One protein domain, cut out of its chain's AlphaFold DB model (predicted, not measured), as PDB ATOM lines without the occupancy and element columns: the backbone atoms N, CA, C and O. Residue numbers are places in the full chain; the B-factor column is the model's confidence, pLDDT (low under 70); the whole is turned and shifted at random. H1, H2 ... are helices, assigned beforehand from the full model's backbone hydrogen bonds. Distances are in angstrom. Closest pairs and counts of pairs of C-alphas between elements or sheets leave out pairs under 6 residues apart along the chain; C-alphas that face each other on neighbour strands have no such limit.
ATOM      1  N   ILE A  24     101.166 126.675 136.010       82.56
ATOM      2  CA  ILE A  24     101.159 127.322 137.325       82.56
ATOM      3  C   ILE A  24     100.427 126.498 138.391       82.56
ATOM      4  O   ILE A  24     100.828 126.536 139.550       82.56
ATOM      5  N   GLU A  25      99.403 125.727 138.021       83.50
ATOM      6  CA  GLU A  25      98.623 124.924 138.967       83.50
ATOM      7  C   GLU A  25      99.496 123.818 139.565       83.50
ATOM      8  O   GLU A  25      99.476 123.568 140.770       83.50
ATOM      9  N   ASN A  26     100.383 123.234 138.755       83.56
ATOM     10  CA  ASN A  26     101.375 122.272 139.232       83.56
ATOM     11  C   ASN A  26     102.351 122.905 140.231       83.56
ATOM     12  O   ASN A  26     102.676 122.306 141.256       83.56
ATOM     13  N   VAL A  27     102.795 124.133 139.962       81.88
ATOM     14  CA  VAL A  27     103.702 124.879 140.846       81.88
ATOM     15  C   VAL A  27     103.021 125.217 142.177       81.88
ATOM     16  O   VAL A  27     103.618 125.025 143.239       81.88
ATOM     17  N   GLN A  28     101.760 125.650 142.136       80.31
ATOM     18  CA  GLN A  28     100.950 125.909 143.328       80.31
ATOM     19  C   GLN A  28     100.709 124.636 144.144       80.31
ATOM     20  O   GLN A  28     100.834 124.667 145.369       80.31
ATOM     21  N   ASN A  29     100.438 123.506 143.487       83.75
ATOM     22  CA  ASN A  29     100.274 122.212 144.147       83.75
ATOM     23  C   ASN A  29     101.555 121.759 144.859       83.75
ATOM     24  O   ASN A  29     101.488 121.282 145.990       83.75
ATOM     25  N   LEU A  30     102.726 121.931 144.239       83.94
ATOM     26  CA  LEU A  30     104.009 121.590 144.864       83.94
ATOM     27  C   LEU A  30     104.260 122.419 146.127       83.94
ATOM     28  O   LEU A  30     104.574 121.855 147.175       83.94
ATOM     29  N   LEU A  31     104.059 123.737 146.043       82.69
ATOM     30  CA  LEU A  31     104.208 124.620 147.198       82.69
ATOM     31  C   LEU A  31     103.196 124.269 148.296       82.69
ATOM     32  O   LEU A  31     103.581 124.137 149.454       82.69
ATOM     33  N   SER A  32     101.930 124.056 147.929       82.62
ATOM     34  CA  SER A  32     100.852 123.721 148.868       82.62
ATOM     35  C   SER A  32     101.110 122.409 149.598       82.62
ATOM     36  O   SER A  32     100.829 122.311 150.788       82.62
ATOM     37  N   ARG A  33     101.696 121.410 148.930       85.12
ATOM     38  CA  ARG A  33     102.103 120.155 149.578       85.12
ATOM     39  C   ARG A  33     103.265 120.380 150.539       85.12
ATOM     40  O   ARG A  33     103.193 119.911 151.669       85.12
ATOM     41  N   ALA A  34     104.287 121.135 150.136       83.38
ATOM     42  CA  ALA A  34     105.442 121.415 150.989       83.38
ATOM     43  C   ALA A  34     105.043 122.114 152.301       83.38
ATOM     44  O   ALA A  34     105.510 121.738 153.373       83.38
ATOM     45  N   ILE A  35     104.139 123.092 152.229       83.81
ATOM     46  CA  ILE A  35     103.696 123.865 153.400       83.81
ATOM     47  C   ILE A  35     102.530 123.197 154.141       83.81
ATOM     48  O   ILE A  35     102.435 123.307 155.362       83.81
ATOM     49  N   GLY A  36     101.652 122.485 153.432       77.19
ATOM     50  CA  GLY A  36     100.396 121.952 153.965       77.19
ATOM     51  C   GLY A  36     100.599 120.870 155.018       77.19
ATOM     52  O   GLY A  36      99.842 120.807 155.984       77.19
ATOM     53  N   HIS A  37     101.681 120.091 154.913       76.56
ATOM     54  CA  HIS A  37     102.048 119.104 155.934       76.56
ATOM     55  C   HIS A  37     102.399 119.725 157.295       76.56
ATOM     56  O   HIS A  37     102.392 119.024 158.302       76.56
ATOM     57  N   THR A  38     102.684 121.029 157.349       79.00
ATOM     58  CA  THR A  38     103.065 121.713 158.592       79.00
ATOM     59  C   THR A  38     101.870 122.202 159.411       79.00
ATOM     60  O   THR A  38     102.042 122.533 160.582       79.00
ATOM     61  N   GLY A  39     100.680 122.313 158.800       80.00
ATOM     62  CA  GLY A  39      99.495 122.923 159.419       80.00
ATOM     63  C   GLY A  39      99.646 124.413 159.770       80.00
ATOM     64  O   GLY A  39      98.766 124.986 160.411       80.00
ATOM     65  N   LYS A  40     100.754 125.055 159.375       83.38
ATOM     66  CA  LYS A  40     101.057 126.450 159.705       83.38
ATOM     67  C   LYS A  40     100.262 127.394 158.810       83.38
ATOM     68  O   LYS A  40     100.196 127.217 157.594       83.38
ATOM     69  N   GLN A  41      99.719 128.441 159.416       82.50
ATOM     70  CA  GLN A  41      99.158 129.580 158.698       82.50
ATOM     71  C   GLN A  41     100.157 130.734 158.711       82.50
ATOM     72  O   GLN A  41     100.873 130.939 159.693       82.50
ATOM     73  N   PHE A  42     100.199 131.499 157.623       83.38
ATOM     74  CA  PHE A  42     101.143 132.598 157.456       83.38
ATOM     75  C   PHE A  42     100.389 133.890 157.180       83.38
ATOM     76  O   PHE A  42      99.560 133.958 156.277       83.38
ATOM     77  N   GLN A  43     100.703 134.934 157.946       83.19
ATOM     78  CA  GLN A  43     100.035 136.231 157.822       83.19
ATOM     79  C   GLN A  43     100.473 137.011 156.570       83.19
ATOM     80  O   GLN A  43      99.753 137.893 156.101       83.19
ATOM     81  N   THR A  44     101.658 136.704 156.037       82.88
ATOM     82  CA  THR A  44     102.248 137.376 154.874       82.88
ATOM     83  C   THR A  44     102.926 136.366 153.948       82.88
ATOM     84  O   THR A  44     103.404 135.319 154.389       82.88
ATOM     85  N   VAL A  45     103.020 136.712 152.660       81.12
ATOM     86  CA  VAL A  45     103.764 135.920 151.663       81.12
ATOM     87  C   VAL A  45     105.243 135.823 152.036       81.12
ATOM     88  O   VAL A  45     105.818 134.749 151.935       81.12
ATOM     89  N   ALA A  46     105.836 136.902 152.556       83.19
ATOM     90  CA  ALA A  46     107.219 136.890 153.025       83.19
ATOM     91  C   ALA A  46     107.438 135.878 154.163       83.19
ATOM     92  O   ALA A  46     108.460 135.198 154.202       83.19
ATOM     93  N   ASN A  47     106.477 135.734 155.080       84.06
ATOM     94  CA  ASN A  47     106.581 134.746 156.154       84.06
ATOM     95  C   ASN A  47     106.497 133.317 155.604       84.06
ATOM     96  O   ASN A  47     107.195 132.442 156.105       84.06
ATOM     97  N   LEU A  48     105.689 133.095 154.564       84.00
ATOM     98  CA  LEU A  48     105.585 131.812 153.873       84.00
ATOM     99  C   LEU A  48     106.885 131.457 153.131       84.00
ATOM    100  O   LEU A  48     107.421 130.364 153.317       84.00
ATOM    101  N   THR A  49     107.411 132.368 152.307       82.88
ATOM    102  CA  THR A  49     108.572 132.100 151.437       82.88
ATOM    103  C   THR A  49     109.885 131.968 152.203       82.88
ATOM    104  O   THR A  49     110.830 131.348 151.715       82.88
ATOM    105  N   ASN A  50     109.938 132.462 153.442       84.75
ATOM    106  CA  ASN A  50     111.087 132.300 154.332       84.75
ATOM    107  C   ASN A  50     111.109 130.985 155.125       84.75
ATOM    108  O   ASN A  50     112.077 130.742 155.848       84.75
ATOM    109  N   THR A  51     110.091 130.130 155.002       85.88
ATOM    110  CA  THR A  51     110.084 128.823 155.675       85.88
ATOM    111  C   THR A  51     111.068 127.845 155.043       85.88
ATOM    112  O   THR A  51     111.336 127.904 153.843       85.88
ATOM    113  N   ASN A  52     111.601 126.913 155.836       83.94
ATOM    114  CA  ASN A  52     112.503 125.875 155.325       83.94
ATOM    115  C   ASN A  52     111.776 124.955 154.332       83.94
ATOM    116  O   ASN A  52     112.348 124.521 153.338       83.94
ATOM    117  N   GLU A  53     110.494 124.715 154.585       83.69
ATOM    118  CA  GLU A  53     109.597 123.914 153.769       83.69
ATOM    119  C   GLU A  53     109.373 124.571 152.399       83.69
ATOM    120  O   GLU A  53     109.559 123.929 151.366       83.69
ATOM    121  N   ALA A  54     109.087 125.876 152.362       81.44
ATOM    122  CA  ALA A  54     108.976 126.615 151.107       81.44
ATOM    123  C   ALA A  54     110.335 126.730 150.391       81.44
ATOM    124  O   ALA A  54     110.400 126.538 149.181       81.44
ATOM    125  N   ARG A  55     111.435 126.950 151.125       80.81
ATOM    126  CA  ARG A  55     112.806 127.004 150.574       80.81
ATOM    127  C   ARG A  55     113.306 125.673 150.014       80.81
ATOM    128  O   ARG A  55     114.243 125.682 149.222       80.81
ATOM    129  N   SER A  56     112.688 124.553 150.388       82.75
ATOM    130  CA  SER A  56     112.945 123.255 149.754       82.75
ATOM    131  C   SER A  56     112.368 123.164 148.334       82.75
ATOM    132  O   SER A  56     112.825 122.351 147.530       82.75
ATOM    133  N   CYS A  57     111.393 124.018 147.993       81.38
ATOM    134  CA  CYS A  57     110.880 124.130 146.634       81.38
ATOM    135  C   CYS A  57     111.892 124.857 145.739       81.38
ATOM    136  O   CYS A  57     112.614 125.752 146.176       81.38
ATOM    137  N   HIS A  58     111.899 124.520 144.448       82.06
ATOM    138  CA  HIS A  58     112.770 125.178 143.477       82.06
ATOM    139  C   HIS A  58     112.568 126.714 143.484       82.06
ATOM    140  O   HIS A  58     111.419 127.164 143.517       82.06
ATOM    141  N   PRO A  59     113.626 127.545 143.380       79.81
ATOM    142  CA  PRO A  59     113.512 129.008 143.470       79.81
ATOM    143  C   PRO A  59     112.499 129.637 142.500       79.81
ATOM    144  O   PRO A  59     111.831 130.614 142.838       79.81
ATOM    145  N   SER A  60     112.330 129.057 141.307       78.62
ATOM    146  CA  SER A  60     111.316 129.494 140.332       78.62
ATOM    147  C   SER A  60     109.883 129.372 140.859       78.62
ATOM    148  O   SER A  60     109.049 130.215 140.541       78.62
ATOM    149  N   THR A  61     109.605 128.351 141.674       76.56
ATOM    150  CA  THR A  61     108.295 128.113 142.297       76.56
ATOM    151  C   THR A  61     107.959 129.227 143.284       76.56
ATOM    152  O   THR A  61     106.869 129.794 143.226       76.56
ATOM    153  N   LEU A  62     108.923 129.605 144.129       78.75
ATOM    154  CA  LEU A  62     108.761 130.689 145.102       78.75
ATOM    155  C   LEU A  62     108.585 132.044 144.420       78.75
ATOM    156  O   LEU A  62     107.650 132.780 144.730       78.75
ATOM    157  N   LYS A  63     109.435 132.345 143.434       80.12
ATOM    158  CA  LYS A  63     109.378 133.613 142.699       80.12
ATOM    159  C   LYS A  63     108.063 133.780 141.938       80.12
ATOM    160  O   LYS A  63     107.519 134.886 141.879       80.12
ATOM    161  N   MET A  64     107.540 132.697 141.359       77.19
ATOM    162  CA  MET A  64     106.249 132.725 140.674       77.19
ATOM    163  C   MET A  64     105.106 132.985 141.657       77.19
ATOM    164  O   MET A  64     104.261 133.833 141.377       77.19
ATOM    165  N   PHE A  65     105.122 132.341 142.828       75.25
ATOM    166  CA  PHE A  65     104.130 132.580 143.875       75.25
ATOM    167  C   PHE A  65     104.118 134.044 144.335       75.25
ATOM    168  O   PHE A  65     103.064 134.673 144.319       75.25
ATOM    169  N   GLU A  66     105.281 134.617 144.659       77.69
ATOM    170  CA  GLU A  66     105.396 136.027 145.062       77.69
ATOM    171  C   GLU A  66     104.868 136.979 143.985       77.69
ATOM    172  O   GLU A  66     104.111 137.905 144.283       77.69
ATOM    173  N   THR A  67     105.218 136.723 142.722       76.56
ATOM    174  CA  THR A  67     104.812 137.567 141.590       76.56
ATOM    175  C   THR A  67     103.300 137.523 141.367       76.56
ATOM    176  O   THR A  67     102.677 138.562 141.141       76.56
ATOM    177  N   VAL A  68     102.693 136.338 141.447       72.38
ATOM    178  CA  VAL A  68     101.259 136.134 141.195       72.38
ATOM    179  C   VAL A  68     100.424 136.698 142.339       72.38
ATOM    180  O   VAL A  68      99.476 137.436 142.084       72.38
ATOM    181  N   TYR A  69     100.821 136.457 143.592       72.25
ATOM    182  CA  TYR A  69     100.140 137.033 144.755       72.25
ATOM    183  C   TYR A  69     100.226 138.559 144.785       72.25
ATOM    184  O   TYR A  69      99.258 139.232 145.146       72.25
ATOM    185  N   HIS A  70     101.375 139.116 144.394       71.31
ATOM    186  CA  HIS A  70     101.520 140.559 144.265       71.31
ATOM    187  C   HIS A  70     100.598 141.109 143.169       71.31
ATOM    188  O   HIS A  70      99.959 142.133 143.379       71.31
ATOM    189  N   CYS A  71     100.465 140.420 142.031       62.75
ATOM    190  CA  CYS A  71      99.535 140.822 140.973       62.75
ATOM    191  C   CYS A  71      98.061 140.746 141.412       62.75
ATOM    192  O   CYS A  71      97.323 141.690 141.150       62.75
ATOM    193  N   ASP A  72      97.635 139.684 142.105       61.84
ATOM    194  CA  ASP A  72      96.243 139.520 142.566       61.84
ATOM    195  C   ASP A  72      95.825 140.610 143.569       61.84
ATOM    196  O   ASP A  72      94.756 141.206 143.448       61.84
ATOM    197  N   LYS A  73      96.710 140.957 144.516       60.62
ATOM    198  CA  LYS A  73      96.495 142.067 145.466       60.62
ATOM    199  C   LYS A  73      96.297 143.416 144.768       60.62
ATOM    200  O   LYS A  73      95.513 144.227 145.248       60.62
ATOM    201  N   GLN A  74      96.993 143.646 143.657       54.03
ATOM    202  CA  GLN A  74      96.933 144.897 142.891       54.03
ATOM    203  C   GLN A  74      95.736 144.960 141.928       54.03
ATOM    204  O   GLN A  74      95.476 146.012 141.359       54.03
ATOM    205  N   LEU A  75      95.022 143.848 141.717       49.38
ATOM    206  CA  LEU A  75      93.828 143.772 140.864       49.38
ATOM    207  C   LEU A  75      92.515 143.910 141.654       49.38
ATOM    208  O   LEU A  75      91.445 143.943 141.053       49.38
ATOM    209  N   LYS A  76      92.589 143.984 142.990       49.59
ATOM    210  CA  LYS A  76      91.436 144.112 143.899       49.59
ATOM    211  C   LYS A  76      91.103 145.561 144.295       49.59
ATOM    212  O   LYS A  76      90.316 145.754 145.218       49.59
TER     213      LYS A  76
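What this domain is: This is residues 24 to 76 of the 77 residues of an uncharacterized protein of Caenorhabditis japonica (UniProt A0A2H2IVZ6). The long helix H4 and the helix H1 meet near their first turns as an L, and the short helix H2 lies in the angle between them, while the short helix H3 lies outside that angle. H3 packs on the second half of H1, while residues 71 to 76, of which 71 to 74 belong to H4, stick out. The printed part has 53 residues with four named helices, in the order H1, H2, H3, H4, and no named strand; the class is all helix. It is compact, with a radius of gyration of the C-alphas of 10.7 A and spans of 30 by 22 by 15 A.

How they stand to each other: Start at H4, residues 59 to 74. With residues 61 to 65 alone it touches residues 27 to 31 of H1, residues 24 to 36; the closest C-alphas, of Val 27 and Thr 61, are 5.8 A apart. Their lines are about perpendicular, at 78 degrees. H2, residues 45 to 49, only just touches H4, with 3 pairs of C-alphas within 8 A, the closest being those of Thr 49 and Leu 62 at 6.5 A; H4 takes part with residues 62 to 69 alone. H3, residues 52 to 55, touches H1 at residues 31 to 35 alone, closest at the C-alphas of Ala 34 and Glu 53, 5.6 A. H1 and H2 are only just apart, at 8.2 A. In H1, H2 and H4 every O i to N i+4 pair is within hydrogen-bond range; H3 is too short for such a pair.

Where its parts are: Find C-alpha 59 at (113.512, 129.008, 143.470); from there H4 runs 23.0 A to C-alpha 74 at (96.933, 144.897, 142.891). H1 begins at C-alpha 24, (101.159, 127.322, 137.325), and runs 17.5 A. H2 and H3 are short, 6.1 A and 4.9 A from first to last C-alpha.

The domain as a whole: The two C-alphas farthest apart are those of Ser 56 and Lys 76, 30.5 A. The printed part has no cut; the links H2 to H3 and H3 to H4 are tight, and H1 to H2 is short. Look at the B-factor column for residues 71 to 76: their pLDDT is under 70, against a mean of 78.1 for the printed part.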